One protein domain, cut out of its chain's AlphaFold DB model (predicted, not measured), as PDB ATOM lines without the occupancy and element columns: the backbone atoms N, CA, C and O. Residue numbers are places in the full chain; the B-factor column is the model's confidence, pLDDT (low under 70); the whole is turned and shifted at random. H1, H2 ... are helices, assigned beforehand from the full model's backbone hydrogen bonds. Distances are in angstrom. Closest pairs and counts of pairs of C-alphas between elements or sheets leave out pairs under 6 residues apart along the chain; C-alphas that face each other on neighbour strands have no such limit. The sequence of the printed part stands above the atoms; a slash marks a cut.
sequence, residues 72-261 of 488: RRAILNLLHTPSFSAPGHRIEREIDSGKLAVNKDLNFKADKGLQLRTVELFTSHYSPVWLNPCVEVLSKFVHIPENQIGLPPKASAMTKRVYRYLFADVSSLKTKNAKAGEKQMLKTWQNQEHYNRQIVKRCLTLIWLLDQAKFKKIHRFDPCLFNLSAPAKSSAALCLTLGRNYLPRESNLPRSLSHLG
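What this domain is: This is residues 72 to 261 of the 488 residues of the protein "Calponin-homology (CH) domain-containing protein" of Hymenolepis diminuta (UniProt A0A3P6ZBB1). One long helix, H6, runs through the middle as the core, and five shorter helices, H1, H2, H4, H5 and H7, pack round its residues 197 to 214. H3 packs on H5 and comes near H6, H8 packs on H7, and residues 176 to 186, of which 182 to 186 belong to H6, stick out from the body as an arm. The printed part has 190 residues with eight named helices, H1 to H8 in order along the chain, and no named strand; its class is all helix, with helix packing mostly crossed. It is compact, with a radius of gyration of the C-alphas of 17.0 A, and spans 60 by 42 by 30 A.

Where its parts are: H1, residues 72 to 80, begins at C-alpha 72 at (-34.040, -33.260, -7.308). H2, residues 82 to 96, is 20.5 A long, and H3, residues 112 to 125, is 19.9 A long. H4 holds residues 128 to 139 and H5 residues 157 to 166. H6, residues 182 to 215, is 50.2 A long, from C-alpha 182 at (-58.143, -8.198, -39.562) to C-alpha 215 at (-46.670, -41.518, -3.839). H7, residues 235 to 246, is 16.2 A long. H8, residues 253 to 259, ends at C-alpha 259 at (-58.753, -42.024, -18.005).

How they stand to each other: H6 is the hub, touching five helices. H1 and H6 only just touch, with 3 pairs of C-alphas within 8 A, the closest being those of Ile 75 and Ala 213 at 6.6 A. H2 touches H6 at a shallow tilt of 26 degrees, opposite ways, closest at the C-alphas of Glu 92 and Lys 201, 6.2 A. H4 touches H6 at a steep tilt of 46 degrees, closest at the C-alphas of Trp 130 and Leu 210, 6.8 A. H5 touches H6 with its C-alpha of Leu 166 5.9 A from that of Ile 199, the closest pair. H6 and H7 form a helical hairpin at a shallow tilt of 10 degrees, closest at the C-alphas of Asp 211 and Ser 235, 6.2 A. H3 touches H5, closest at the C-alphas of Val 119 and Tyr 163, 5.9 A, and is near H6, with 9 pairs of C-alphas within 10 A, while H8 touches H7, closest at the C-alphas of Pro 254 and Ala 236, 5.4 A. H6 and H8 are apart. Every O i to N i+4 pair is within hydrogen-bond range in H1, H5, H7 and H8; the counts are 10 of 11 in H2, 8 of 10 in H3, 7 of 8 in H4 and 29 of 30 in H6.

The domain as a whole: The two C-alphas farthest apart, those of Lys 179 and Phe 221, are 60.4 A apart. The printed part has no cut. The links H2 to H3, H4 to H5, H5 to H6 and H6 to H7 are long. The mean pLDDT of the printed part is 89.9, and residues 145 to 153 and 174 to 183 are under 70.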
ATOM      1  N   ARG A  72     -34.057 -33.748  -5.925       91.88
ATOM      2  CA  ARG A  72     -34.040 -33.260  -7.308       91.88
ATOM      3  C   ARG A  72     -33.658 -34.339  -8.314       91.88
ATOM      4  O   ARG A  72     -34.264 -34.393  -9.379       91.88
ATOM      5  N   ARG A  73     -32.667 -35.185  -8.010       92.00
ATOM      6  CA  ARG A  73     -32.242 -36.284  -8.895       92.00
ATOM      7  C   ARG A  73     -33.336 -37.336  -9.009       92.00
ATOM      8  O   ARG A  73     -33.667 -37.744 -10.117       92.00
ATOM      9  N   ALA A  74     -33.954 -37.708  -7.890       93.56
ATOM     10  CA  ALA A  74     -35.077 -38.639  -7.880       93.56
ATOM     11  C   ALA A  74     -36.289 -38.094  -8.662       93.56
ATOM     12  O   ALA A  74     -36.885 -38.817  -9.459       93.56
ATOM     13  N   ILE A  75     -36.614 -36.806  -8.504       96.00
ATOM     14  CA  ILE A  75     -37.682 -36.131  -9.261       96.00
ATOM     15  C   ILE A  75     -37.343 -36.064 -10.758       96.00
ATOM     16  O   ILE A  75     -38.205 -36.340 -11.588       96.00
ATOM     17  N   LEU A  76     -36.098 -35.740 -11.125       95.00
ATOM     18  CA  LEU A  76     -35.645 -35.767 -12.521       95.00
ATOM     19  C   LEU A  76     -35.796 -37.165 -13.130       95.00
ATOM     20  O   LEU A  76     -36.371 -37.304 -14.206       95.00
ATOM     21  N   ASN A  77     -35.357 -38.205 -12.422       94.38
ATOM     22  CA  ASN A  77     -35.518 -39.588 -12.866       94.38
ATOM     23  C   ASN A  77     -36.999 -39.952 -13.037       94.38
ATOM     24  O   ASN A  77     -37.363 -40.568 -14.037       94.38
ATOM     25  N   LEU A  78     -37.864 -39.515 -12.112       94.81
ATOM     26  CA  LEU A  78     -39.310 -39.711 -12.201       94.81
ATOM     27  C   LEU A  78     -39.884 -39.111 -13.492       94.81
ATOM     28  O   LEU A  78     -40.649 -39.799 -14.168       94.81
ATOM     29  N   LEU A  79     -39.479 -37.895 -13.880       94.38
ATOM     30  CA  LEU A  79     -39.935 -37.250 -15.121       94.38
ATOM     31  C   LEU A  79     -39.616 -38.069 -16.377       94.38
ATOM     32  O   LEU A  79     -40.405 -38.077 -17.323       94.38
ATOM     33  N   HIS A  80     -38.482 -38.772 -16.381       92.69
ATOM     34  CA  HIS A  80     -38.051 -39.603 -17.505       92.69
ATOM     35  C   HIS A  80     -38.728 -40.978 -17.551       92.69
ATOM     36  O   HIS A  80     -38.644 -41.669 -18.567       92.69
ATOM     37  N   THR A  81     -39.439 -41.389 -16.496       95.31
ATOM     38  CA  THR A  81     -40.142 -42.677 -16.511       95.31
ATOM     39  C   THR A  81     -41.325 -42.668 -17.491       95.31
ATOM     40  O   THR A  81     -42.071 -41.683 -17.564       95.31
ATOM     41  N   PRO A  82     -41.588 -43.776 -18.211       95.19
ATOM     42  CA  PRO A  82     -42.783 -43.900 -19.051       95.19
ATOM     43  C   PRO A  82     -44.088 -43.774 -18.258       95.19
ATOM     44  O   PRO A  82     -45.068 -43.223 -18.758       95.19
ATOM     45  N   SER A  83     -44.094 -44.230 -17.000       92.75
ATOM     46  CA  SER A  83     -45.249 -44.122 -16.105       92.75
ATOM     47  C   SER A  83     -45.616 -42.680 -15.764       92.75
ATOM     48  O   SER A  83     -46.782 -42.407 -15.510       92.75
ATOM     49  N   PHE A  84     -44.650 -41.755 -15.771       95.50
ATOM     50  CA  PHE A  84     -44.916 -40.330 -15.584       95.50
ATOM     51  C   PHE A  84     -45.187 -39.624 -16.917       95.50
ATOM     52  O   PHE A  84     -46.179 -38.904 -17.061       95.50
ATOM     53  N   SER A  85     -44.297 -39.831 -17.891       95.94
ATOM     54  CA  SER A  85     -44.278 -39.068 -19.138       95.94
ATOM     55  C   SER A  85     -45.435 -39.424 -20.069       95.94
ATOM     56  O   SER A  85     -46.009 -38.523 -20.678       95.94
ATOM     57  N   ALA A  86     -45.842 -40.693 -20.184       97.06
ATOM     58  CA  ALA A  86     -46.931 -41.068 -21.088       97.06
ATOM     59  C   ALA A  86     -48.289 -40.450 -20.682       97.06
ATOM     60  O   ALA A  86     -48.958 -39.899 -21.562       97.06
ATOM     61  N   PRO A  87     -48.702 -40.455 -19.394       97.19
ATOM     62  CA  PRO A  87     -49.853 -39.670 -18.946       97.19
ATOM     63  C   PRO A  87     -49.700 -38.167 -19.194       97.19
ATOM     64  O   PRO A  87     -50.627 -37.551 -19.716       97.19
ATOM     65  N   GLY A  88     -48.523 -37.592 -18.909       95.56
ATOM     66  CA  GLY A  88     -48.241 -36.173 -19.154       95.56
ATOM     67  C   GLY A  88     -48.490 -35.759 -20.608       95.56
ATOM     68  O   GLY A  88     -49.269 -34.845 -20.870       95.56
ATOM     69  N   HIS A  89     -47.938 -36.502 -21.572       97.00
ATOM     70  CA  HIS A  89     -48.153 -36.239 -23.000       97.00
ATOM     71  C   HIS A  89     -49.624 -36.377 -23.426       97.00
ATOM     72  O   HIS A  89     -50.085 -35.656 -24.312       97.00
ATOM     73  N   ARG A  90     -50.380 -37.309 -22.826       98.19
ATOM     74  CA  ARG A  90     -51.819 -37.448 -23.106       98.19
ATOM     75  C   ARG A  90     -52.606 -36.247 -22.586       98.19
ATOM     76  O   ARG A  90     -53.447 -35.742 -23.320       98.19
ATOM     77  N   ILE A  91     -52.294 -35.753 -21.386       97.00
ATOM     78  CA  ILE A  91     -52.902 -34.530 -20.832       97.00
ATOM     79  C   ILE A  91     -52.638 -33.335 -21.751       97.00
ATOM     80  O   ILE A  91     -53.573 -32.625 -22.122       97.00
ATOM     81  N   GLU A  92     -51.387 -33.133 -22.171       96.75
ATOM     82  CA  GLU A  92     -51.035 -32.022 -23.060       96.75
ATOM     83  C   GLU A  92     -51.787 -32.091 -24.396       96.75
ATOM     84  O   GLU A  92     -52.333 -31.083 -24.845       96.75
ATOM     85  N   ARG A  93     -51.894 -33.289 -24.986       97.62
ATOM     86  CA  ARG A  93     -52.631 -33.527 -26.235       97.62
ATOM     87  C   ARG A  93     -54.125 -33.230 -26.109       97.62
ATOM     88  O   ARG A  93     -54.731 -32.697 -27.038       97.62
ATOM     89  N   GLU A  94     -54.742 -33.579 -24.987       96.81
ATOM     90  CA  GLU A  94     -56.168 -33.331 -24.742       96.81
ATOM     91  C   GLU A  94     -56.462 -31.835 -24.544       96.81
ATOM     92  O   GLU A  94     -57.509 -31.350 -24.981       96.81
ATOM     93  N   ILE A  95     -55.514 -31.074 -23.984       97.00
ATOM     94  CA  ILE A  95     -55.578 -29.603 -23.943       97.00
ATOM     95  C   ILE A  95     -55.386 -29.007 -25.344       97.00
ATOM     96  O   ILE A  95     -56.136 -28.117 -25.749       97.00
ATOM     97  N   ASP A  96     -54.415 -29.500 -26.115       95.44
ATOM     98  CA  ASP A  96     -54.130 -28.979 -27.460       95.44
ATOM     99  C   ASP A  96     -55.262 -29.246 -28.452       95.44
ATOM    100  O   ASP A  96     -55.612 -28.375 -29.251       95.44
ATOM    101  N   SER A  97     -55.884 -30.420 -28.362       95.12
ATOM    102  CA  SER A  97     -57.068 -30.773 -29.151       95.12
ATOM    103  C   SER A  97     -58.352 -30.083 -28.672       95.12
ATOM    104  O   SER A  97     -59.363 -30.143 -29.366       95.12
ATOM    105  N   GLY A  98     -58.328 -29.406 -27.517       93.56
ATOM    106  CA  GLY A  98     -59.477 -28.687 -26.964       93.56
ATOM    107  C   GLY A  98     -60.535 -29.575 -26.305       93.56
ATOM    108  O   GLY A  98     -61.621 -29.085 -26.001       93.56
ATOM    109  N   LYS A  99     -60.241 -30.857 -26.058       93.56
ATOM    110  CA  LYS A  99     -61.113 -31.738 -25.267       93.56
ATOM    111  C   LYS A  99     -61.104 -31.330 -23.792       93.56
ATOM    112  O   LYS A  99     -62.165 -31.165 -23.199       93.56
ATOM    113  N   LEU A 100     -59.921 -31.034 -23.246       95.56
ATOM    114  CA  LEU A 100     -59.767 -30.259 -22.011       95.56
ATOM    115  C   LEU A 100     -59.728 -28.766 -22.363       95.56
ATOM    116  O   LEU A 100     -58.668 -28.141 -22.425       95.56
ATOM    117  N   ALA A 101     -60.901 -28.208 -22.669       95.75
ATOM    118  CA  ALA A 101     -61.039 -26.830 -23.133       95.75
ATOM    119  C   ALA A 101     -60.733 -25.814 -22.021       95.75
ATOM    120  O   ALA A 101     -61.431 -25.772 -21.008       95.75
ATOM    121  N   VAL A 102     -59.737 -24.952 -22.247       97.12
ATOM    122  CA  VAL A 102     -59.420 -23.816 -21.366       97.12
ATOM    123  C   VAL A 102     -60.437 -22.694 -21.562       97.12
ATOM    124  O   VAL A 102     -60.832 -22.405 -22.693       97.12
ATOM    125  N   ASN A 103     -60.863 -22.059 -20.466       95.56
ATOM    126  CA  ASN A 103     -61.776 -20.920 -20.513       95.56
ATOM    127  C   ASN A 103     -61.190 -19.796 -21.390       95.56
ATOM    128  O   ASN A 103     -60.081 -19.310 -21.149       95.56
ATOM    129  N   LYS A 104     -61.961 -19.391 -22.402       91.69
ATOM    130  CA  LYS A 104     -61.583 -18.369 -23.383       91.69
ATOM    131  C   LYS A 104     -61.547 -16.960 -22.793       91.69
ATOM    132  O   LYS A 104     -60.828 -16.121 -23.322       91.69
ATOM    133  N   ASP A 105     -62.256 -16.733 -21.691       92.25
ATOM    134  CA  ASP A 105     -62.336 -15.430 -21.025       92.25
ATOM    135  C   ASP A 105     -61.111 -15.145 -20.140       92.25
ATOM    136  O   ASP A 105     -60.921 -14.029 -19.659       92.25
ATOM    137  N   LEU A 106     -60.247 -16.143 -19.915       94.06
ATOM    138  CA  LEU A 106     -59.038 -15.962 -19.117       94.06
ATOM    139  C   LEU A 106     -58.000 -15.130 -19.862       94.06
ATOM    140  O   LEU A 106     -57.757 -15.302 -21.060       94.06
ATOM    141  N   ASN A 107     -57.285 -14.293 -19.112       94.75
ATOM    142  CA  ASN A 107     -56.133 -13.588 -19.644       94.75
ATOM    143  C   ASN A 107     -54.922 -13.654 -18.721       94.75
ATOM    144  O   ASN A 107     -54.590 -12.681 -18.053       94.75
ATOM    145  N   PHE A 108     -54.208 -14.786 -18.728       94.19
ATOM    146  CA  PHE A 108     -53.018 -14.943 -17.889       94.19
ATOM    147  C   PHE A 108     -51.895 -13.972 -18.248       94.19
ATOM    148  O   PHE A 108     -51.052 -13.714 -17.403       94.19
ATOM    149  N   LYS A 109     -51.840 -13.439 -19.473       90.19
ATOM    150  CA  LYS A 109     -50.780 -12.512 -19.885       90.19
ATOM    151  C   LYS A 109     -50.963 -11.111 -19.284       90.19
ATOM    152  O   LYS A 109     -49.973 -10.500 -18.880       90.19
ATOM    153  N   ALA A 110     -52.201 -10.621 -19.209       91.25
ATOM    154  CA  ALA A 110     -52.531  -9.278 -18.730       91.25
ATOM    155  C   ALA A 110     -53.014  -9.242 -17.268       91.25
ATOM    156  O   ALA A 110     -52.663  -8.317 -16.537       91.25
ATOM    157  N   ASP A 111     -53.788 -10.234 -16.817       94.00
ATOM    158  CA  ASP A 111     -54.399 -10.235 -15.484       94.00
ATOM    159  C   ASP A 111     -53.408 -10.709 -14.407       94.00
ATOM    160  O   ASP A 111     -53.250 -11.903 -14.135       94.00
ATOM    161  N   LYS A 112     -52.751  -9.749 -13.750       90.25
ATOM    162  CA  LYS A 112     -51.840 -10.008 -12.624       90.25
ATOM    163  C   LYS A 112     -52.539 -10.598 -11.403       90.25
ATOM    164  O   LYS A 112     -51.922 -11.378 -10.682       90.25
ATOM    165  N   GLY A 113     -53.808 -10.266 -11.171       92.81
ATOM    166  CA  GLY A 113     -54.582 -10.829 -10.067       92.81
ATOM    167  C   GLY A 113     -54.827 -12.321 -10.272       92.81
ATOM    168  O   GLY A 113     -54.619 -13.111  -9.355       92.81
ATOM    169  N   LEU A 114     -55.191 -12.719 -11.494       95.38
ATOM    170  CA  LEU A 114     -55.299 -14.122 -11.888       95.38
ATOM    171  C   LEU A 114     -53.962 -14.845 -11.716       95.38
ATOM    172  O   LEU A 114     -53.939 -15.894 -11.080       95.38
ATOM    173  N   GLN A 115     -52.855 -14.263 -12.191       94.69
ATOM    174  CA  GLN A 115     -51.523 -14.853 -12.012       94.69
ATOM    175  C   GLN A 115     -51.192 -15.113 -10.535       94.69
ATOM    176  O   GLN A 115     -50.746 -16.205 -10.177       94.69
ATOM    177  N   LEU A 116     -51.431 -14.121  -9.670       93.38
ATOM    178  CA  LEU A 116     -51.165 -14.233  -8.237       93.38
ATOM    179  C   LEU A 116     -52.057 -15.286  -7.571       93.38
ATOM    180  O   LEU A 116     -51.528 -16.120  -6.841       93.38
ATOM    181  N   ARG A 117     -53.360 -15.328  -7.883       95.38
ATOM    182  CA  ARG A 117     -54.278 -16.365  -7.372       95.38
ATOM    183  C   ARG A 117     -53.869 -17.769  -7.819       95.38
ATOM    184  O   ARG A 117     -53.974 -18.717  -7.045       95.38
ATOM    185  N   THR A 118     -53.368 -17.925  -9.047       96.69
ATOM    186  CA  THR A 118     -52.849 -19.216  -9.526       96.69
ATOM    187  C   THR A 118     -51.608 -19.645  -8.755       96.69
ATOM    188  O   THR A 118     -51.500 -20.811  -8.400       96.69
ATOM    189  N   VAL A 119     -50.679 -18.731  -8.467       96.31
ATOM    190  CA  VAL A 119     -49.491 -19.047  -7.653       96.31
ATOM    191  C   VAL A 119     -49.891 -19.383  -6.221       96.31
ATOM    192  O   VAL A 119     -49.406 -20.373  -5.674       96.31
ATOM    193  N   GLU A 120     -50.796 -18.596  -5.642       95.25
ATOM    194  CA  GLU A 120     -51.324 -18.804  -4.296       95.25
ATOM    195  C   GLU A 120     -51.985 -20.174  -4.151       95.25
ATOM    196  O   GLU A 120     -51.773 -20.833  -3.135       95.25
ATOM    197  N   LEU A 121     -52.691 -20.664  -5.178       96.38
ATOM    198  CA  LEU A 121     -53.260 -22.014  -5.190       96.38
ATOM    199  C   LEU A 121     -52.207 -23.085  -4.859       96.38
ATOM    200  O   LEU A 121     -52.503 -24.009  -4.111       96.38
ATOM    201  N   PHE A 122     -50.973 -22.945  -5.353       97.81
ATOM    202  CA  PHE A 122     -49.891 -23.883  -5.053       97.81
ATOM    203  C   PHE A 122     -49.190 -23.575  -3.730       97.81
ATOM    204  O   PHE A 122     -48.951 -24.491  -2.947       97.81
ATOM    205  N   THR A 123     -48.852 -22.312  -3.462       96.06
ATOM    206  CA  THR A 123     -48.043 -21.949  -2.286       96.06
ATOM    207  C   THR A 123     -48.806 -22.025  -0.967       96.06
ATOM    208  O   THR A 123     -48.191 -22.295   0.061       96.06
ATOM    209  N   SER A 124     -50.125 -21.821  -0.984       95.25
ATOM    210  CA  SER A 124     -50.984 -21.994   0.197       95.25
ATOM    211  C   SER A 124     -51.264 -23.467   0.500       95.25
ATOM    212  O   SER A 124     -51.363 -23.842   1.667       95.25
ATOM    213  N   HIS A 125     -51.338 -24.318  -0.529       96.81
ATOM    214  CA  HIS A 125     -51.735 -25.714  -0.365       96.81
ATOM    215  C   HIS A 125     -50.561 -26.663  -0.165       96.81
ATOM    216  O   HIS A 125     -50.626 -27.501   0.726       96.81
ATOM    217  N   TYR A 126     -49.501 -26.555  -0.964       97.31
ATOM    218  CA  TYR A 126     -48.392 -27.504  -0.922       97.31
ATOM    219  C   TYR A 126     -47.281 -27.074   0.031       97.31
ATOM    220  O   TYR A 126     -46.890 -25.905   0.089       97.31
ATOM    221  N   SER A 127     -46.720 -28.063   0.722       95.38
ATOM    222  CA  SER A 127     -45.551 -27.891   1.574       95.38
ATOM    223  C   SER A 127     -44.327 -27.468   0.758       95.38
ATOM    224  O   SER A 127     -44.026 -28.077  -0.281       95.38
ATOM    225  N   PRO A 128     -43.553 -26.473   1.232       94.56
ATOM    226  CA  PRO A 128     -42.337 -26.046   0.559       94.56
ATOM    227  C   PRO A 128     -41.283 -27.130   0.362       94.56
ATOM    228  O   PRO A 128     -40.476 -27.008  -0.560       94.56
ATOM    229  N   VAL A 129     -41.296 -28.173   1.198       93.31
ATOM    230  CA  VAL A 129     -40.376 -29.314   1.101       93.31
ATOM    231  C   VAL A 129     -40.556 -30.046  -0.229       93.31
ATOM    232  O   VAL A 129     -39.565 -30.376  -0.870       93.31
ATOM    233  N   TRP A 130     -41.802 -30.204  -0.686       96.00
ATOM    234  CA  TRP A 130     -42.142 -30.867  -1.950       96.00
ATOM    235  C   TRP A 130     -42.176 -29.899  -3.133       96.00
ATOM    236  O   TRP A 130     -41.681 -30.205  -4.220       96.00
ATOM    237  N   LEU A 131     -42.745 -28.706  -2.927       96.69
ATOM    238  CA  LEU A 131     -42.983 -27.741  -4.001       96.69
ATOM    239  C   LEU A 131     -41.683 -27.174  -4.583       96.69
ATOM    240  O   LEU A 131     -41.561 -27.051  -5.801       96.69
ATOM    241  N   ASN A 132     -40.695 -26.869  -3.735       94.69
ATOM    242  CA  ASN A 132     -39.419 -26.303  -4.175       94.69
ATOM    243  C   ASN A 132     -38.683 -27.193  -5.183       94.69
ATOM    244  O   ASN A 132     -38.411 -26.708  -6.283       94.69
ATOM    245  N   PRO A 133     -38.351 -28.458  -4.857       95.56
ATOM    246  CA  PRO A 133     -37.573 -29.286  -5.765       95.56
ATOM    247  C   PRO A 133     -38.354 -29.625  -7.043       95.56
ATOM    248  O   PRO A 133     -37.759 -29.630  -8.118       95.56
ATOM    249  N   CYS A 134     -39.680 -29.807  -6.974       97.38
ATOM    250  CA  CYS A 134     -40.510 -30.034  -8.164       97.38
ATOM    251  C   CYS A 134     -40.471 -28.842  -9.129       97.38
ATOM    252  O   CYS A 134     -40.235 -29.009 -10.324       97.38
ATOM    253  N   VAL A 135     -40.661 -27.626  -8.609       96.69
ATOM    254  CA  VAL A 135     -40.625 -26.398  -9.416       96.69
ATOM    255  C   VAL A 135     -39.226 -26.141  -9.961       96.69
ATOM    256  O   VAL A 135     -39.095 -25.771 -11.123       96.69
ATOM    257  N   GLU A 136     -38.179 -26.344  -9.161       93.94
ATOM    258  CA  GLU A 136     -36.789 -26.158  -9.589       93.94
ATOM    259  C   GLU A 136     -36.424 -27.096 -10.744       93.94
ATOM    260  O   GLU A 136     -35.838 -26.662 -11.735       93.94
ATOM    261  N   VAL A 137     -36.821 -28.367 -10.649       95.81
ATOM    262  CA  VAL A 137     -36.608 -29.354 -11.707       95.81
ATOM    263  C   VAL A 137     -37.393 -28.988 -12.968       95.81
ATOM    264  O   VAL A 137     -36.806 -28.921 -14.046       95.81
ATOM    265  N   LEU A 138     -38.691 -28.694 -12.846       95.56
ATOM    266  CA  LEU A 138     -39.529 -28.339 -13.995       95.56
ATOM    267  C   LEU A 138     -39.091 -27.028 -14.667       95.56
ATOM    268  O   LEU A 138     -39.200 -26.888 -15.883       95.56
ATOM    269  N   SER A 139     -38.539 -26.089 -13.897       93.81
ATOM    270  CA  SER A 139     -38.013 -24.814 -14.396       93.81
ATOM    271  C   SER A 139     -36.855 -24.982 -15.381       93.81
ATOM    272  O   SER A 139     -36.664 -24.118 -16.229       93.81
ATOM    273  N   LYS A 140     -36.110 -26.098 -15.328       91.81
ATOM    274  CA  LYS A 140     -35.024 -26.391 -16.283       91.81
ATOM    275  C   LYS A 140     -35.530 -26.672 -17.701       91.81
ATOM    276  O   LYS A 140     -34.757 -26.585 -18.647       91.81
ATOM    277  N   PHE A 141     -36.814 -26.992 -17.849       89.75
ATOM    278  CA  PHE A 141     -37.450 -27.296 -19.133       89.75
ATOM    279  C   PHE A 141     -38.175 -26.089 -19.740       89.75
ATOM    280  O   PHE A 141     -38.905 -26.235 -20.720       89.75
ATOM    281  N   VAL A 142     -38.010 -24.896 -19.160       89.19
ATOM    282  CA  VAL A 142     -38.690 -23.684 -19.619       89.19
ATOM    283  C   VAL A 142     -37.722 -22.506 -19.684       89.19
ATOM    284  O   VAL A 142     -36.828 -22.372 -18.854       89.19
ATOM    285  N   HIS A 143     -37.912 -21.621 -20.663       84.50
ATOM    286  CA  HIS A 143     -37.146 -20.385 -20.758       84.50
ATOM    287  C   HIS A 143     -37.649 -19.345 -19.745       84.50
ATOM    288  O   HIS A 143     -38.766 -18.833 -19.857       84.50
ATOM    289  N   ILE A 144     -36.825 -19.037 -18.745       76.00
ATOM    290  CA  ILE A 144     -37.129 -18.041 -17.716       76.00
ATOM    291  C   ILE A 144     -36.516 -16.702 -18.153       76.00
ATOM    292  O   ILE A 144     -35.297 -16.630 -18.292       76.00
ATOM    293  N   PRO A 145     -37.313 -15.637 -18.340       67.31
ATOM    294  CA  PRO A 145     -36.779 -14.317 -18.661       67.31
ATOM    295  C   PRO A 145     -35.941 -13.766 -17.499       67.31
ATOM    296  O   PRO A 145     -36.394 -13.794 -16.353       67.31
ATOM    297  N   GLU A 146     -34.774 -13.186 -17.796       58.94
ATOM    298  CA  GLU A 146     -33.894 -12.546 -16.799       58.94
ATOM    299  C   GLU A 146     -34.589 -11.398 -16.039       58.94
ATOM    300  O   GLU A 146     -34.358 -11.213 -14.846       58.94
ATOM    301  N   ASN A 147     -35.524 -10.692 -16.688       56.69
ATOM    302  CA  ASN A 147     -36.189  -9.491 -16.166       56.69
ATOM    303  C   ASN A 147     -37.682  -9.691 -15.831       56.69
ATOM    304  O   ASN A 147     -38.517  -8.852 -16.173       56.69
ATOM    305  N   GLN A 148     -38.068 -10.779 -15.151       57.97
ATOM    306  CA  GLN A 148     -39.434 -10.884 -14.607       57.97
ATOM    307  C   GLN A 148     -39.636  -9.946 -13.402       57.97
ATOM    308  O   GLN A 148     -39.586 -10.348 -12.238       57.97
ATOM    309  N   ILE A 149     -39.884  -8.675 -13.706       55.12
ATOM    310  CA  ILE A 149     -40.294  -7.627 -12.772       55.12
ATOM    311  C   ILE A 149     -41.822  -7.701 -12.661       55.12
ATOM    312  O   ILE A 149     -42.532  -7.572 -13.657       55.12
ATOM    313  N   GLY A 150     -42.347  -7.963 -11.464       59.38
ATOM    314  CA  GLY A 150     -43.800  -7.969 -11.256       59.38
ATOM    315  C   GLY A 150     -44.302  -8.646  -9.985       59.38
ATOM    316  O   GLY A 150     -45.469  -8.475  -9.644       59.38
ATOM    317  N   LEU A 151     -43.460  -9.387  -9.257       67.25
ATOM    318  CA  LEU A 151     -43.845  -9.843  -7.920       67.25
ATOM    319  C   LEU A 151     -43.694  -8.706  -6.901       67.25
ATOM    320  O   LEU A 151     -42.711  -7.965  -6.968       67.25
ATOM    321  N   PRO A 152     -44.596  -8.611  -5.906       64.75
ATOM    322  CA  PRO A 152     -44.416  -7.711  -4.777       64.75
ATOM    323  C   PRO A 152     -43.027  -7.915  -4.145       64.75
ATOM    324  O   PRO A 152     -42.620  -9.070  -3.958       64.75
ATOM    325  N   PRO A 153     -42.308  -6.848  -3.746       66.88
ATOM    326  CA  PRO A 153     -40.976  -6.967  -3.142       66.88
ATOM    327  C   PRO A 153     -40.948  -7.954  -1.962       66.88
ATOM    328  O   PRO A 153     -40.016  -8.755  -1.832       66.88
ATOM    329  N   LYS A 154     -42.039  -7.961  -1.181       78.88
ATOM    330  CA  LYS A 154     -42.272  -8.782   0.017       78.88
ATOM    331  C   LYS A 154     -42.675 -10.241  -0.254       78.88
ATOM    332  O   LYS A 154     -42.872 -10.992   0.695       78.88
ATOM    333  N   ALA A 155     -42.821 -10.669  -1.511       83.06
ATOM    334  CA  ALA A 155     -43.209 -12.047  -1.814       83.06
ATOM    335  C   ALA A 155     -42.126 -13.052  -1.376       83.06
ATOM    336  O   ALA A 155     -40.926 -12.819  -1.576       83.06
ATOM    337  N   SER A 156     -42.555 -14.191  -0.821       89.62
ATOM    338  CA  SER A 156     -41.648 -15.252  -0.371       89.62
ATOM    339  C   SER A 156     -40.826 -15.827  -1.531       89.62
ATOM    340  O   SER A 156     -41.251 -15.810  -2.692       89.62
ATOM    341  N   ALA A 157     -39.645 -16.377  -1.228       89.50
ATOM    342  CA  ALA A 157     -38.782 -17.004  -2.234       89.50
ATOM    343  C   ALA A 157     -39.511 -18.115  -3.012       89.50
ATOM    344  O   ALA A 157     -39.362 -18.213  -4.229       89.50
ATOM    345  N   MET A 158     -40.357 -18.892  -2.327       89.88
ATOM    346  CA  MET A 158     -41.218 -19.898  -2.948       89.88
ATOM    347  C   MET A 158     -42.172 -19.282  -3.977       89.88
ATOM    348  O   MET A 158     -42.212 -19.721  -5.122       89.88
ATOM    349  N   THR A 159     -42.908 -18.236  -3.588       91.88
ATOM    350  CA  THR A 159     -43.870 -17.547  -4.467       91.88
ATOM    351  C   THR A 159     -43.190 -17.060  -5.741       91.88
ATOM    352  O   THR A 159     -43.695 -17.275  -6.840       91.88
ATOM    353  N   LYS A 160     -41.991 -16.474  -5.607       90.38
ATOM    354  CA  LYS A 160     -41.177 -16.027  -6.744       90.38
ATOM    355  C   LYS A 160     -40.790 -17.195  -7.663       90.38
ATOM    356  O   LYS A 160     -40.875 -17.045  -8.877       90.38
ATOM    357  N   ARG A 161     -40.398 -18.355  -7.119       91.50
ATOM    358  CA  ARG A 161     -40.047 -19.549  -7.916       91.50
ATOM    359  C   ARG A 161     -41.247 -20.120  -8.668       91.50
ATOM    360  O   ARG A 161     -41.154 -20.326  -9.873       91.50
ATOM    361  N   VAL A 162     -42.367 -20.331  -7.977       95.19
ATOM    362  CA  VAL A 162     -43.599 -20.867  -8.582       95.19
ATOM    363  C   VAL A 162     -44.097 -19.937  -9.684       95.19
ATOM    364  O   VAL A 162     -44.393 -20.398 -10.781       95.19
ATOM    365  N   TYR A 163     -44.116 -18.624  -9.431       94.25
ATOM    366  CA  TYR A 163     -44.493 -17.630 -10.436       94.25
ATOM    367  C   TYR A 163     -43.600 -17.713 -11.680       94.25
ATOM    368  O   TYR A 163     -44.119 -17.781 -12.793       94.25
ATOM    369  N   ARG A 164     -42.270 -17.751 -11.498       91.88
ATOM    370  CA  ARG A 164     -41.317 -17.848 -12.616       91.88
ATOM    371  C   ARG A 164     -41.549 -19.096 -13.450       91.88
ATOM    372  O   ARG A 164     -41.513 -18.997 -14.664       91.88
ATOM    373  N   TYR A 165     -41.805 -20.242 -12.823       94.81
ATOM    374  CA  TYR A 165     -42.099 -21.478 -13.545       94.81
ATOM    375  C   TYR A 165     -43.421 -21.393 -14.312       94.81
ATOM    376  O   TYR A 165     -43.452 -21.616 -15.523       94.81
ATOM    377  N   LEU A 166     -44.514 -21.048 -13.622       95.88
ATOM    378  CA  LEU A 166     -45.845 -21.042 -14.224       95.88
ATOM    379  C   LEU A 166     -45.913 -20.051 -15.386       95.88
ATOM    380  O   LEU A 166     -46.352 -20.434 -16.466       95.88
ATOM    381  N   PHE A 167     -45.394 -18.833 -15.209       93.88
ATOM    382  CA  PHE A 167     -45.464 -17.738 -16.186       93.88
ATOM    383  C   PHE A 167     -44.151 -17.479 -16.933       93.88
ATOM    384  O   PHE A 167     -43.940 -16.381 -17.452       93.88
ATOM    385  N   ALA A 168     -43.258 -18.468 -17.003       90.81
ATOM    386  CA  ALA A 168     -42.088 -18.427 -17.880       90.81
ATOM    387  C   ALA A 168     -42.494 -18.219 -19.350       90.81
ATOM    388  O   ALA A 168     -43.659 -18.421 -19.716       90.81
ATOM    389  N   ASP A 169     -41.538 -17.817 -20.187       88.88
ATOM    390  CA  ASP A 169     -41.834 -17.394 -21.551       88.88
ATOM    391  C   ASP A 169     -42.485 -18.514 -22.378       88.88
ATOM    392  O   ASP A 169     -42.287 -19.713 -22.139       88.88
ATOM    393  N   VAL A 170     -43.323 -18.105 -23.325       90.06
ATOM    394  CA  VAL A 170     -44.046 -18.994 -24.231       90.06
ATOM    395  C   VAL A 170     -43.900 -18.441 -25.639       90.06
ATOM    396  O   VAL A 170     -44.455 -17.391 -25.971       90.06
ATOM    397  N   SER A 171     -43.205 -19.197 -26.486       87.06
ATOM    398  CA  SER A 171     -43.040 -18.872 -27.899       87.06
ATOM    399  C   SER A 171     -44.393 -18.642 -28.571       87.06
ATOM    400  O   SER A 171     -45.315 -19.453 -28.450       87.06
ATOM    401  N   SER A 172     -44.503 -17.536 -29.307       82.69
ATOM    402  CA  SER A 172     -45.694 -17.241 -30.108       82.69
ATOM    403  C   SER A 172     -45.851 -18.260 -31.239       82.69
ATOM    404  O   SER A 172     -44.866 -18.825 -31.727       82.69
ATOM    405  N   LEU A 173     -47.088 -18.487 -31.683       81.12
ATOM    406  CA  LEU A 173     -47.364 -19.401 -32.789       81.12
ATOM    407  C   LEU A 173     -46.668 -18.899 -34.063       81.12
ATOM    408  O   LEU A 173     -46.882 -17.769 -34.507       81.12
ATOM    409  N   LYS A 174     -45.820 -19.743 -34.665       69.06
ATOM    410  CA  LYS A 174     -45.141 -19.432 -35.930       69.06
ATOM    411  C   LYS A 174     -46.161 -19.457 -37.069       69.06
ATOM    412  O   LYS A 174     -46.547 -20.527 -37.530       69.06
ATOM    413  N   THR A 175     -46.568 -18.293 -37.568       57.00
ATOM    414  CA  THR A 175     -47.376 -18.195 -38.793       57.00
ATOM    415  C   THR A 175     -46.487 -17.917 -40.000       57.00
ATOM    416  O   THR A 175     -45.861 -16.860 -40.069       57.00
ATOM    417  N   LYS A 176     -46.462 -18.832 -40.975       50.28
ATOM    418  CA  LYS A 176     -45.901 -18.559 -42.305       50.28
ATOM    419  C   LYS A 176     -46.824 -17.554 -43.017       50.28
ATOM    420  O   LYS A 176     -47.975 -17.881 -43.270       50.28
ATOM    421  N   ASN A 177     -46.306 -16.356 -43.304       54.88
ATOM    422  CA  ASN A 177     -46.840 -15.315 -44.203       54.88
ATOM    423  C   ASN A 177     -48.284 -14.822 -43.940       54.88
ATOM    424  O   ASN A 177     -49.245 -15.501 -44.285       54.88
ATOM    425  N   ALA A 178     -48.483 -13.586 -43.448       46.78
ATOM    426  CA  ALA A 178     -49.820 -12.963 -43.491       46.78
ATOM    427  C   ALA A 178     -49.826 -11.417 -43.432       46.78
ATOM    428  O   ALA A 178     -49.315 -10.843 -42.470       46.78
ATOM    429  N   LYS A 179     -50.495 -10.799 -44.428       56.72
ATOM    430  CA  LYS A 179     -50.805  -9.359 -44.613       56.72
ATOM    431  C   LYS A 179     -51.746  -8.775 -43.526       56.72
ATOM    432  O   LYS A 179     -52.381  -9.531 -42.788       56.72
ATOM    433  N   ALA A 180     -51.781  -7.438 -43.438       55.75
ATOM    434  CA  ALA A 180     -52.183  -6.612 -42.286       55.75
ATOM    435  C   ALA A 180     -53.700  -6.424 -42.035       55.75
ATOM    436  O   ALA A 180     -54.501  -6.495 -42.962       55.75
ATOM    437  N   GLY A 181     -54.053  -6.132 -40.769       57.75
ATOM    438  CA  GLY A 181     -55.365  -5.628 -40.320       57.75
ATOM    439  C   GLY A 181     -56.196  -6.636 -39.517       57.75
ATOM    440  O   GLY A 181     -55.940  -6.879 -38.340       57.75
ATOM    441  N   GLU A 182     -57.168  -7.270 -40.167       56.50
ATOM    442  CA  GLU A 182     -58.143  -8.198 -39.562       56.50
ATOM    443  C   GLU A 182     -57.512  -9.489 -39.015       56.50
ATOM    444  O   GLU A 182     -57.870  -9.991 -37.947       56.50
ATOM    445  N   LYS A 183     -56.479  -9.997 -39.698       61.69
ATOM    446  CA  LYS A 183     -55.728 -11.177 -39.243       61.69
ATOM    447  C   LYS A 183     -54.843 -10.880 -38.027       61.69
ATOM    448  O   LYS A 183     -54.346 -11.824 -37.425       61.69
ATOM    449  N   GLN A 184     -54.632  -9.615 -37.647       70.06
ATOM    450  CA  GLN A 184     -53.828  -9.249 -36.473       70.06
ATOM    451  C   GLN A 184     -54.588  -9.521 -35.171       70.06
ATOM    452  O   GLN A 184     -54.031 -10.130 -34.262       70.06
ATOM    453  N   MET A 185     -55.870  -9.141 -35.103       73.50
ATOM    454  CA  MET A 185     -56.709  -9.401 -33.931       73.50
ATOM    455  C   MET A 185     -56.850 -10.907 -33.702       73.50
ATOM    456  O   MET A 185     -56.581 -11.390 -32.604       73.50
ATOM    457  N   LEU A 186     -57.154 -11.670 -34.757       79.94
ATOM    458  CA  LEU A 186     -57.251 -13.129 -34.682       79.94
ATOM    459  C   LEU A 186     -55.940 -13.782 -34.203       79.94
ATOM    460  O   LEU A 186     -55.978 -14.666 -33.351       79.94
ATOM    461  N   LYS A 187     -54.778 -13.318 -34.683       82.19
ATOM    462  CA  LYS A 187     -53.463 -13.786 -34.203       82.19
ATOM    463  C   LYS A 187     -53.248 -13.484 -32.722       82.19
ATOM    464  O   LYS A 187     -52.708 -14.324 -32.008       82.19
ATOM    465  N   THR A 188     -53.653 -12.306 -32.249       84.31
ATOM    466  CA  THR A 188     -53.557 -11.941 -30.828       84.31
ATOM    467  C   THR A 188     -54.391 -12.888 -29.970       84.31
ATOM    468  O   THR A 188     -53.870 -13.423 -28.996       84.31
ATOM    469  N   TRP A 189     -55.633 -13.177 -30.372       85.19
ATOM    470  CA  TRP A 189     -56.501 -14.146 -29.693       85.19
ATOM    471  C   TRP A 189     -55.927 -15.569 -29.706       85.19
ATOM    472  O   TRP A 189     -55.909 -16.233 -28.675       85.19
ATOM    473  N   GLN A 190     -55.383 -16.027 -30.836       88.44
ATOM    474  CA  GLN A 190     -54.764 -17.354 -30.939       88.44
ATOM    475  C   GLN A 190     -53.502 -17.484 -30.078       88.44
ATOM    476  O   GLN A 190     -53.312 -18.490 -29.397       88.44
ATOM    477  N   ASN A 191     -52.642 -16.463 -30.073       89.81
ATOM    478  CA  ASN A 191     -51.458 -16.437 -29.214       89.81
ATOM    479  C   ASN A 191     -51.837 -16.387 -27.733       89.81
ATOM    480  O   ASN A 191     -51.165 -16.997 -26.904       89.81
ATOM    481  N   GLN A 192     -52.915 -15.680 -27.408       91.62
ATOM    482  CA  GLN A 192     -53.454 -15.600 -26.064       91.62
ATOM    483  C   GLN A 192     -54.001 -16.948 -25.586       91.62
ATOM    484  O   GLN A 192     -53.667 -17.404 -24.494       91.62
ATOM    485  N   GLU A 193     -54.794 -17.619 -26.417       92.50
ATOM    486  CA  GLU A 193     -55.307 -18.953 -26.123       92.50
ATOM    487  C   GLU A 193     -54.163 -19.965 -25.980       92.50
ATOM    488  O   GLU A 193     -54.143 -20.742 -25.025       92.50
ATOM    489  N   HIS A 194     -53.167 -19.909 -26.869       93.94
ATOM    490  CA  HIS A 194     -51.955 -20.716 -26.758       93.94
ATOM    491  C   HIS A 194     -51.226 -20.458 -25.433       93.94
ATOM    492  O   HIS A 194     -50.900 -21.412 -24.730       93.94
ATOM    493  N   TYR A 195     -51.033 -19.193 -25.046       95.25
ATOM    494  CA  TYR A 195     -50.426 -18.837 -23.763       95.25
ATOM    495  C   TYR A 195     -51.208 -19.448 -22.596       95.25
ATOM    496  O   TYR A 195     -50.634 -20.178 -21.791       95.25
ATOM    497  N   ASN A 196     -52.527 -19.240 -22.547       96.31
ATOM    498  CA  ASN A 196     -53.383 -19.775 -21.489       96.31
ATOM    499  C   ASN A 196     -53.314 -21.307 -21.394       96.31
ATOM    500  O   ASN A 196     -53.196 -21.849 -20.294       96.31
ATOM    501  N   ARG A 197     -53.333 -22.013 -22.535       96.69
ATOM    502  CA  ARG A 197     -53.170 -23.475 -22.582       96.69
ATOM    503  C   ARG A 197     -51.836 -23.913 -21.983       96.69
ATOM    504  O   ARG A 197     -51.818 -24.865 -21.208       96.69
ATOM    505  N   GLN A 198     -50.741 -23.209 -22.273       96.19
ATOM    506  CA  GLN A 198     -49.429 -23.530 -21.702       96.19
ATOM    507  C   GLN A 198     -49.380 -23.326 -20.181       96.19
ATOM    508  O   GLN A 198     -48.809 -24.159 -19.475       96.19
ATOM    509  N   ILE A 199     -50.026 -22.283 -19.650       96.81
ATOM    510  CA  ILE A 199     -50.131 -22.084 -18.193       96.81
ATOM    511  C   ILE A 199     -50.905 -23.234 -17.537       96.81
ATOM    512  O   ILE A 199     -50.452 -23.790 -16.534       96.81
ATOM    513  N   VAL A 200     -52.046 -23.631 -18.110       97.88
ATOM    514  CA  VAL A 200     -52.863 -24.735 -17.578       97.88
ATOM    515  C   VAL A 200     -52.102 -26.063 -17.630       97.88
ATOM    516  O   VAL A 200     -52.108 -26.793 -16.639       97.88
ATOM    517  N   LYS A 201     -51.377 -26.349 -18.723       97.75
ATOM    518  CA  LYS A 201     -50.486 -27.518 -18.820       97.75
ATOM    519  C   LYS A 201     -49.456 -27.538 -17.694       97.75
ATOM    520  O   LYS A 201     -49.364 -28.532 -16.984       97.75
ATOM    521  N   ARG A 202     -48.741 -26.429 -17.462       97.56
ATOM    522  CA  ARG A 202     -47.752 -26.319 -16.370       97.56
ATOM    523  C   ARG A 202     -48.378 -26.556 -14.996       97.56
ATOM    524  O   ARG A 202     -47.788 -27.251 -14.173       97.56
ATOM    525  N   CYS A 203     -49.582 -26.033 -14.756       98.25
ATOM    526  CA  CYS A 203     -50.297 -26.276 -13.504       98.25
ATOM    527  C   CYS A 203     -50.616 -27.768 -13.308       98.25
ATOM    528  O   CYS A 203     -50.351 -28.310 -12.238       98.25
ATOM    529  N   LEU A 204     -51.146 -28.448 -14.332       98.12
ATOM    530  CA  LEU A 204     -51.469 -29.877 -14.245       98.12
ATOM    531  C   LEU A 204     -50.226 -30.755 -14.125       98.12
ATOM    532  O   LEU A 204     -50.216 -31.673 -13.308       98.12
ATOM    533  N   THR A 205     -49.166 -30.449 -14.874       97.62
ATOM    534  CA  THR A 205     -47.876 -31.140 -14.766       97.62
ATOM    535  C   THR A 205     -47.295 -31.006 -13.362       97.62
ATOM    536  O   THR A 205     -46.794 -31.987 -12.819       97.62
ATOM    537  N   LEU A 206     -47.405 -29.827 -12.739       98.31
ATOM    538  CA  LEU A 206     -46.942 -29.617 -11.370       98.31
ATOM    539  C   LEU A 206     -47.760 -30.422 -10.349       98.31
ATOM    540  O   LEU A 206     -47.162 -31.067  -9.492       98.31
ATOM    541  N   ILE A 207     -49.097 -30.445 -10.453       98.12
ATOM    542  CA  ILE A 207     -49.944 -31.278  -9.576       98.12
ATOM    543  C   ILE A 207     -49.603 -32.763  -9.746       98.12
ATOM    544  O   ILE A 207     -49.415 -33.467  -8.756       98.12
ATOM    545  N   TRP A 208     -49.481 -33.230 -10.992       97.75
ATOM    546  CA  TRP A 208     -49.132 -34.616 -11.306       97.75
ATOM    547  C   TRP A 208     -47.760 -35.001 -10.743       97.75
ATOM    548  O   TRP A 208     -47.622 -36.050 -10.121       97.75
ATOM    549  N   LEU A 209     -46.758 -34.129 -10.892       98.00
ATOM    550  CA  LEU A 209     -45.420 -34.359 -10.348       98.00
ATOM    551  C   LEU A 209     -45.413 -34.425  -8.824       98.00
ATOM    552  O   LEU A 209     -44.786 -35.321  -8.269       98.00
ATOM    553  N   LEU A 210     -46.121 -33.514  -8.157       97.88
ATOM    554  CA  LEU A 210     -46.221 -33.491  -6.698       97.88
ATOM    555  C   LEU A 210     -46.903 -34.749  -6.150       97.88
ATOM    556  O   LEU A 210     -46.401 -35.346  -5.198       97.88
ATOM    557  N   ASP A 211     -48.000 -35.180  -6.779       97.75
ATOM    558  CA  ASP A 211     -48.704 -36.411  -6.414       97.75
ATOM    559  C   ASP A 211     -47.788 -37.631  -6.556       97.75
ATOM    560  O   ASP A 211     -47.613 -38.400  -5.613       97.75
ATOM    561  N   GLN A 212     -47.132 -37.769  -7.710       97.06
ATOM    562  CA  GLN A 212     -46.262 -38.910  -7.981       97.06
ATOM    563  C   GLN A 212     -44.997 -38.904  -7.121       97.06
ATOM    564  O   GLN A 212     -44.580 -39.963  -6.654       97.06
ATOM    565  N   ALA A 213     -44.406 -37.740  -6.852       95.94
ATOM    566  CA  ALA A 213     -43.253 -37.624  -5.965       95.94
ATOM    567  C   ALA A 213     -43.587 -38.103  -4.545       95.94
ATOM    568  O   ALA A 213     -42.819 -38.866  -3.951       95.94
ATOM    569  N   LYS A 214     -44.751 -37.700  -4.020       95.00
ATOM    570  CA  LYS A 214     -45.235 -38.133  -2.703       95.00
ATOM    571  C   LYS A 214     -45.610 -39.612  -2.695       95.00
ATOM    572  O   LYS A 214     -45.183 -40.328  -1.798       95.00
ATOM    573  N   PHE A 215     -46.322 -40.098  -3.711       93.50
ATOM    574  CA  PHE A 215     -46.670 -41.518  -3.839       93.50
ATOM    575  C   PHE A 215     -45.430 -42.425  -3.875       93.50
ATOM    576  O   PHE A 215     -45.413 -43.495  -3.269       93.50
ATOM    577  N   LYS A 216     -44.362 -41.977  -4.548       92.00
ATOM    578  CA  LYS A 216     -43.069 -42.674  -4.610       92.00
ATOM    579  C   LYS A 216     -42.185 -42.458  -3.377       92.00
ATOM    580  O   LYS A 216     -41.090 -43.007  -3.348       92.00
ATOM    581  N   LYS A 217     -42.646 -41.692  -2.379       90.62
ATOM    582  CA  LYS A 217     -41.934 -41.396  -1.124       90.62
ATOM    583  C   LYS A 217     -40.503 -40.896  -1.354       90.62
ATOM    584  O   LYS A 217     -39.575 -41.336  -0.688       90.62
ATOM    585  N   ILE A 218     -40.334 -39.970  -2.306       90.81
ATOM    586  CA  ILE A 218     -39.008 -39.444  -2.683       90.81
ATOM    587  C   ILE A 218     -38.282 -38.811  -1.489       90.81
ATOM    588  O   ILE A 218     -37.068 -38.940  -1.359       90.81
ATOM    589  N   HIS A 219     -39.008 -38.112  -0.618       84.94
ATOM    590  CA  HIS A 219     -38.411 -37.553   0.587       84.94
ATOM    591  C   HIS A 219     -38.310 -38.598   1.693       84.94
ATOM    592  O   HIS A 219     -39.286 -39.274   2.033       84.94
ATOM    593  N   ARG A 220     -37.140 -38.625   2.343       77.25
ATOM    594  CA  ARG A 220     -36.949 -39.321   3.616       77.25
ATOM    595  C   ARG A 220     -38.012 -38.868   4.612       77.25
ATOM    596  O   ARG A 220     -38.394 -37.698   4.627       77.25
ATOM    597  N   PHE A 221     -38.467 -39.800   5.443       74.94
ATOM    598  CA  PHE A 221     -39.486 -39.572   6.470       74.94
ATOM    599  C   PHE A 221     -40.900 -39.271   5.960       74.94
ATOM    600  O   PHE A 221     -41.806 -39.138   6.774       74.94
ATOM    601  N   ASP A 222     -41.098 -39.223   4.641       83.62
ATOM    602  CA  ASP A 222     -42.402 -39.077   3.997       83.62
ATOM    603  C   ASP A 222     -43.257 -37.904   4.549       83.62
ATOM    604  O   ASP A 222     -44.416 -38.104   4.921       83.62
ATOM    605  N   PRO A 223     -42.729 -36.659   4.607       90.25
ATOM    606  CA  PRO A 223     -43.433 -35.517   5.197       90.25
ATOM    607  C   PRO A 223     -44.738 -35.191   4.460       90.25
ATOM    608  O   PRO A 223     -44.883 -35.489   3.270       90.25
ATOM    609  N   CYS A 224     -45.679 -34.532   5.140       93.81
ATOM    610  CA  CYS A 224     -46.950 -34.083   4.561       93.81
ATOM    611  C   CYS A 224     -46.759 -33.333   3.230       93.81
ATOM    612  O   CYS A 224     -45.890 -32.463   3.106       93.81
ATOM    613  N   LEU A 225     -47.573 -33.683   2.229       96.38
ATOM    614  CA  LEU A 225     -47.558 -33.016   0.926       96.38
ATOM    615  C   LEU A 225     -48.251 -31.654   1.014       96.38
ATOM    616  O   LEU A 225     -47.781 -30.684   0.418       96.38
ATOM    617  N   PHE A 226     -49.341 -31.582   1.775       97.50
ATOM    618  CA  PHE A 226     -50.124 -30.370   1.965       97.50
ATOM    619  C   PHE A 226     -49.755 -29.678   3.276       97.50
ATOM    620  O   PHE A 226     -49.459 -30.333   4.277       97.50
ATOM    621  N   ASN A 227     -49.809 -28.348   3.283       95.12
ATOM    622  CA  ASN A 227     -49.667 -27.561   4.502       95.12
ATOM    623  C   ASN A 227     -50.785 -27.915   5.497       95.12
ATOM    624  O   ASN A 227     -51.922 -28.196   5.109       95.12
ATOM    625  N   LEU A 228     -50.485 -27.825   6.793       93.56
ATOM    626  CA  LEU A 228     -51.468 -28.051   7.861       93.56
ATOM    627  C   LEU A 228     -52.678 -27.107   7.727       93.56
ATOM    628  O   LEU A 228     -53.820 -27.522   7.896       93.56
ATOM    629  N   SER A 229     -52.441 -25.861   7.314       93.50
ATOM    630  CA  SER A 229     -53.481 -24.852   7.072       93.50
ATOM    631  C   SER A 229     -54.203 -24.984   5.724       93.50
ATOM    632  O   SER A 229     -55.155 -24.245   5.479       93.50
ATOM    633  N   ALA A 230     -53.763 -25.879   4.833       94.50
ATOM    634  CA  ALA A 230     -54.347 -26.014   3.503       94.50
ATOM    635  C   ALA A 230     -55.786 -26.552   3.584       94.50
ATOM    636  O   ALA A 230     -56.000 -27.585   4.217       94.50
ATOM    637  N   PRO A 231     -56.771 -25.931   2.911       93.06
ATOM    638  CA  PRO A 231     -58.141 -26.439   2.916       93.06
ATOM    639  C   PRO A 231     -58.296 -27.707   2.064       93.06
ATOM    640  O   PRO A 231     -59.068 -28.595   2.420       93.06
ATOM    641  N   ALA A 232     -57.556 -27.834   0.955       94.44
ATOM    642  CA  ALA A 232     -57.503 -29.081   0.193       94.44
ATOM    643  C   ALA A 232     -56.400 -30.004   0.734       94.44
ATOM    644  O   ALA A 232     -55.244 -29.598   0.839       94.44
ATOM    645  N   LYS A 233     -56.767 -31.258   1.028       96.12
ATOM    646  CA  LYS A 233     -55.875 -32.300   1.571       96.12
ATOM    647  C   LYS A 233     -55.597 -33.444   0.587       96.12
ATOM    648  O   LYS A 233     -55.091 -34.489   0.973       96.12
ATOM    649  N   SER A 234     -55.933 -33.278  -0.690       97.75
ATOM    650  CA  SER A 234     -55.630 -34.264  -1.733       97.75
ATOM    651  C   SER A 234     -55.347 -33.592  -3.069       97.75
ATOM    652  O   SER A 234     -55.883 -32.519  -3.372       97.75
ATOM    653  N   SER A 235     -54.525 -34.236  -3.903       97.00
ATOM    654  CA  SER A 235     -54.213 -33.721  -5.245       97.00
ATOM    655  C   SER A 235     -55.474 -33.665  -6.107       97.00
ATOM    656  O   SER A 235     -55.665 -32.726  -6.877       97.00
ATOM    657  N   ALA A 236     -56.387 -34.625  -5.917       97.44
ATOM    658  CA  ALA A 236     -57.692 -34.643  -6.567       97.44
ATOM    659  C   ALA A 236     -58.549 -33.419  -6.193       97.44
ATOM    660  O   ALA A 236     -59.134 -32.798  -7.080       97.44
ATOM    661  N   ALA A 237     -58.586 -33.024  -4.916       97.00
ATOM    662  CA  ALA A 237     -59.317 -31.832  -4.480       97.00
ATOM    663  C   ALA A 237     -58.741 -30.550  -5.102       97.00
ATOM    664  O   ALA A 237     -59.499 -29.699  -5.570       97.00
ATOM    665  N   LEU A 238     -57.413 -30.436  -5.191       95.81
ATOM    666  CA  LEU A 238     -56.780 -29.294  -5.851       95.81
ATOM    667  C   LEU A 238     -57.048 -29.275  -7.366       95.81
ATOM    668  O   LEU A 238     -57.337 -28.218  -7.928       95.81
ATOM    669  N   CYS A 239     -57.031 -30.439  -8.022       95.69
ATOM    670  CA  CYS A 239     -57.427 -30.578  -9.424       95.69
ATOM    671  C   CYS A 239     -58.885 -30.174  -9.667       95.69
ATOM    672  O   CYS A 239     -59.166 -29.545 -10.684       95.69
ATOM    673  N   LEU A 240     -59.811 -30.478  -8.753       96.38
ATOM    674  CA  LEU A 240     -61.196 -30.004  -8.857       96.38
ATOM    675  C   LEU A 240     -61.276 -28.474  -8.787       96.38
ATOM    676  O   LEU A 240     -61.981 -27.867  -9.591       96.38
ATOM    677  N   THR A 241     -60.530 -27.842  -7.876       95.75
ATOM    678  CA  THR A 241     -60.443 -26.374  -7.793       95.75
ATOM    679  C   THR A 241     -59.881 -25.774  -9.081       95.75
ATOM    680  O   THR A 241     -60.438 -24.815  -9.611       95.75
ATOM    681  N   LEU A 242     -58.820 -26.364  -9.638       95.62
ATOM    682  CA  LEU A 242     -58.244 -25.932 -10.912       95.62
ATOM    683  C   LEU A 242     -59.244 -26.089 -12.068       95.62
ATOM    684  O   LEU A 242     -59.418 -25.152 -12.846       95.62
ATOM    685  N   GLY A 243     -59.925 -27.234 -12.153       95.88
ATOM    686  CA  GLY A 243     -60.943 -27.506 -13.168       95.88
ATOM    687  C   GLY A 243     -62.055 -26.459 -13.158       95.88
ATOM    688  O   GLY A 243     -62.326 -25.849 -14.187       95.88
ATOM    689  N   ARG A 244     -62.601 -26.146 -11.976       95.31
ATOM    690  CA  ARG A 244     -63.616 -25.090 -11.804       95.31
ATOM    691  C   ARG A 244     -63.124 -23.713 -12.244       95.31
ATOM    692  O   ARG A 244     -63.887 -22.958 -12.838       95.31
ATOM    693  N   ASN A 245     -61.862 -23.388 -11.965       94.62
ATOM    694  CA  ASN A 245     -61.309 -22.073 -12.274       94.62
ATOM    695  C   ASN A 245     -60.981 -21.904 -13.763       94.62
ATOM    696  O   ASN A 245     -61.149 -20.807 -14.296       94.62
ATOM    697  N   TYR A 246     -60.479 -22.954 -14.430       96.81
ATOM    698  CA  TYR A 246     -59.864 -22.813 -15.757       96.81
ATOM    699  C   TYR A 246     -60.455 -23.687 -16.867       96.81
ATOM    700  O   TYR A 246     -60.202 -23.397 -18.037       96.81
ATOM    701  N   LEU A 247     -61.228 -24.728 -16.548       96.75
ATOM    702  CA  LEU A 247     -61.737 -25.722 -17.500       96.75
ATOM    703  C   LEU A 247     -63.274 -25.825 -17.402       96.75
ATOM    704  O   LEU A 247     -63.796 -26.743 -16.776       96.75
ATOM    705  N   PRO A 248     -64.040 -24.921 -18.040       92.81
ATOM    706  CA  PRO A 248     -65.483 -24.782 -17.809       92.81
ATOM    707  C   PRO A 248     -66.302 -25.997 -18.263       92.81
ATOM    708  O   PRO A 248     -67.435 -26.175 -17.830       92.81
ATOM    709  N   ARG A 249     -65.743 -26.831 -19.149       90.75
ATOM    710  CA  ARG A 249     -66.377 -28.068 -19.635       90.75
ATOM    711  C   ARG A 249     -66.049 -29.293 -18.784       90.75
ATOM    712  O   ARG A 249     -66.568 -30.368 -19.062       90.75
ATOM    713  N   GLU A 250     -65.189 -29.146 -17.782       91.12
ATOM    714  CA  GLU A 250     -64.714 -30.251 -16.965       91.12
ATOM    715  C   GLU A 250     -65.378 -30.223 -15.586       91.12
ATOM    716  O   GLU A 250     -65.113 -29.352 -14.759       91.12
ATOM    717  N   SER A 251     -66.246 -31.203 -15.331       90.31
ATOM    718  CA  SER A 251     -66.951 -31.331 -14.048       90.31
ATOM    719  C   SER A 251     -66.166 -32.156 -13.028       90.31
ATOM    720  O   SER A 251     -66.293 -31.931 -11.823       90.31
ATOM    721  N   ASN A 252     -65.339 -33.099 -13.490       95.06
ATOM    722  CA  ASN A 252     -64.576 -34.005 -12.645       95.06
ATOM    723  C   ASN A 252     -63.197 -34.261 -13.259       95.06
ATOM    724  O   ASN A 252     -62.885 -35.353 -13.742       95.06
ATOM    725  N   LEU A 253     -62.349 -33.234 -13.179       96.62
ATOM    726  CA  LEU A 253     -60.995 -33.280 -13.718       96.62
ATOM    727  C   LEU A 253     -60.181 -34.490 -13.221       96.62
ATOM    728  O   LEU A 253     -59.559 -35.133 -14.063       96.62
ATOM    729  N   PRO A 254     -60.192 -34.877 -11.925       97.25
ATOM    730  CA  PRO A 254     -59.485 -36.080 -11.478       97.25
ATOM    731  C   PRO A 254     -59.888 -37.352 -12.234       97.25
ATOM    732  O   PRO A 254     -59.026 -38.162 -12.571       97.25
ATOM    733  N   ARG A 255     -61.178 -37.520 -12.550       96.94
ATOM    734  CA  ARG A 255     -61.660 -38.666 -13.331       96.94
ATOM    735  C   ARG A 255     -61.153 -38.619 -14.770       96.94
ATOM    736  O   ARG A 255     -60.688 -39.636 -15.280       96.94
ATOM    737  N   SER A 256     -61.197 -37.451 -15.405       96.50
ATOM    738  CA  SER A 256     -60.650 -37.268 -16.753       96.50
ATOM    739  C   SER A 256     -59.150 -37.566 -16.793       96.50
ATOM    740  O   SER A 256     -58.700 -38.314 -17.657       96.50
ATOM    741  N   LEU A 257     -58.380 -37.082 -15.814       97.00
ATOM    742  CA  LEU A 257     -56.952 -37.394 -15.683       97.00
ATOM    743  C   LEU A 257     -56.701 -38.896 -15.475       97.00
ATOM    744  O   LEU A 257     -55.789 -39.448 -16.092       97.00
ATOM    745  N   SER A 258     -57.543 -39.580 -14.696       97.25
ATOM    746  CA  SER A 258     -57.462 -41.032 -14.504       97.25
ATOM    747  C   SER A 258     -57.647 -41.812 -15.812       97.25
ATOM    748  O   SER A 258     -56.851 -42.704 -16.106       97.25
ATOM    749  N   HIS A 259     -58.603 -41.426 -16.667       96.81
ATOM    750  CA  HIS A 259     -58.753 -42.024 -18.005       96.81
ATOM    751  C   HIS A 259     -57.529 -41.785 -18.908       96.81
ATOM    752  O   HIS A 259     -57.242 -42.584 -19.798       96.81
ATOM    753  N   LEU A 260     -56.772 -40.713 -18.661       97.00
ATOM    754  CA  LEU A 260     -55.498 -40.430 -19.328       97.00
ATOM    755  C   LEU A 260     -54.308 -41.134 -18.654       97.00
ATOM    756  O   LEU A 260     -53.162 -40.938 -19.063       97.00
ATOM    757  N   GLY A 261     -54.544 -41.983 -17.653       96.19
ATOM    758  CA  GLY A 261     -53.522 -42.715 -16.907       96.19
ATOM    759  C   GLY A 261     -52.772 -41.882 -15.864       96.19
ATOM    760  O   GLY A 261     -51.759 -42.347 -15.354       96.19
TER     761      GLY A 261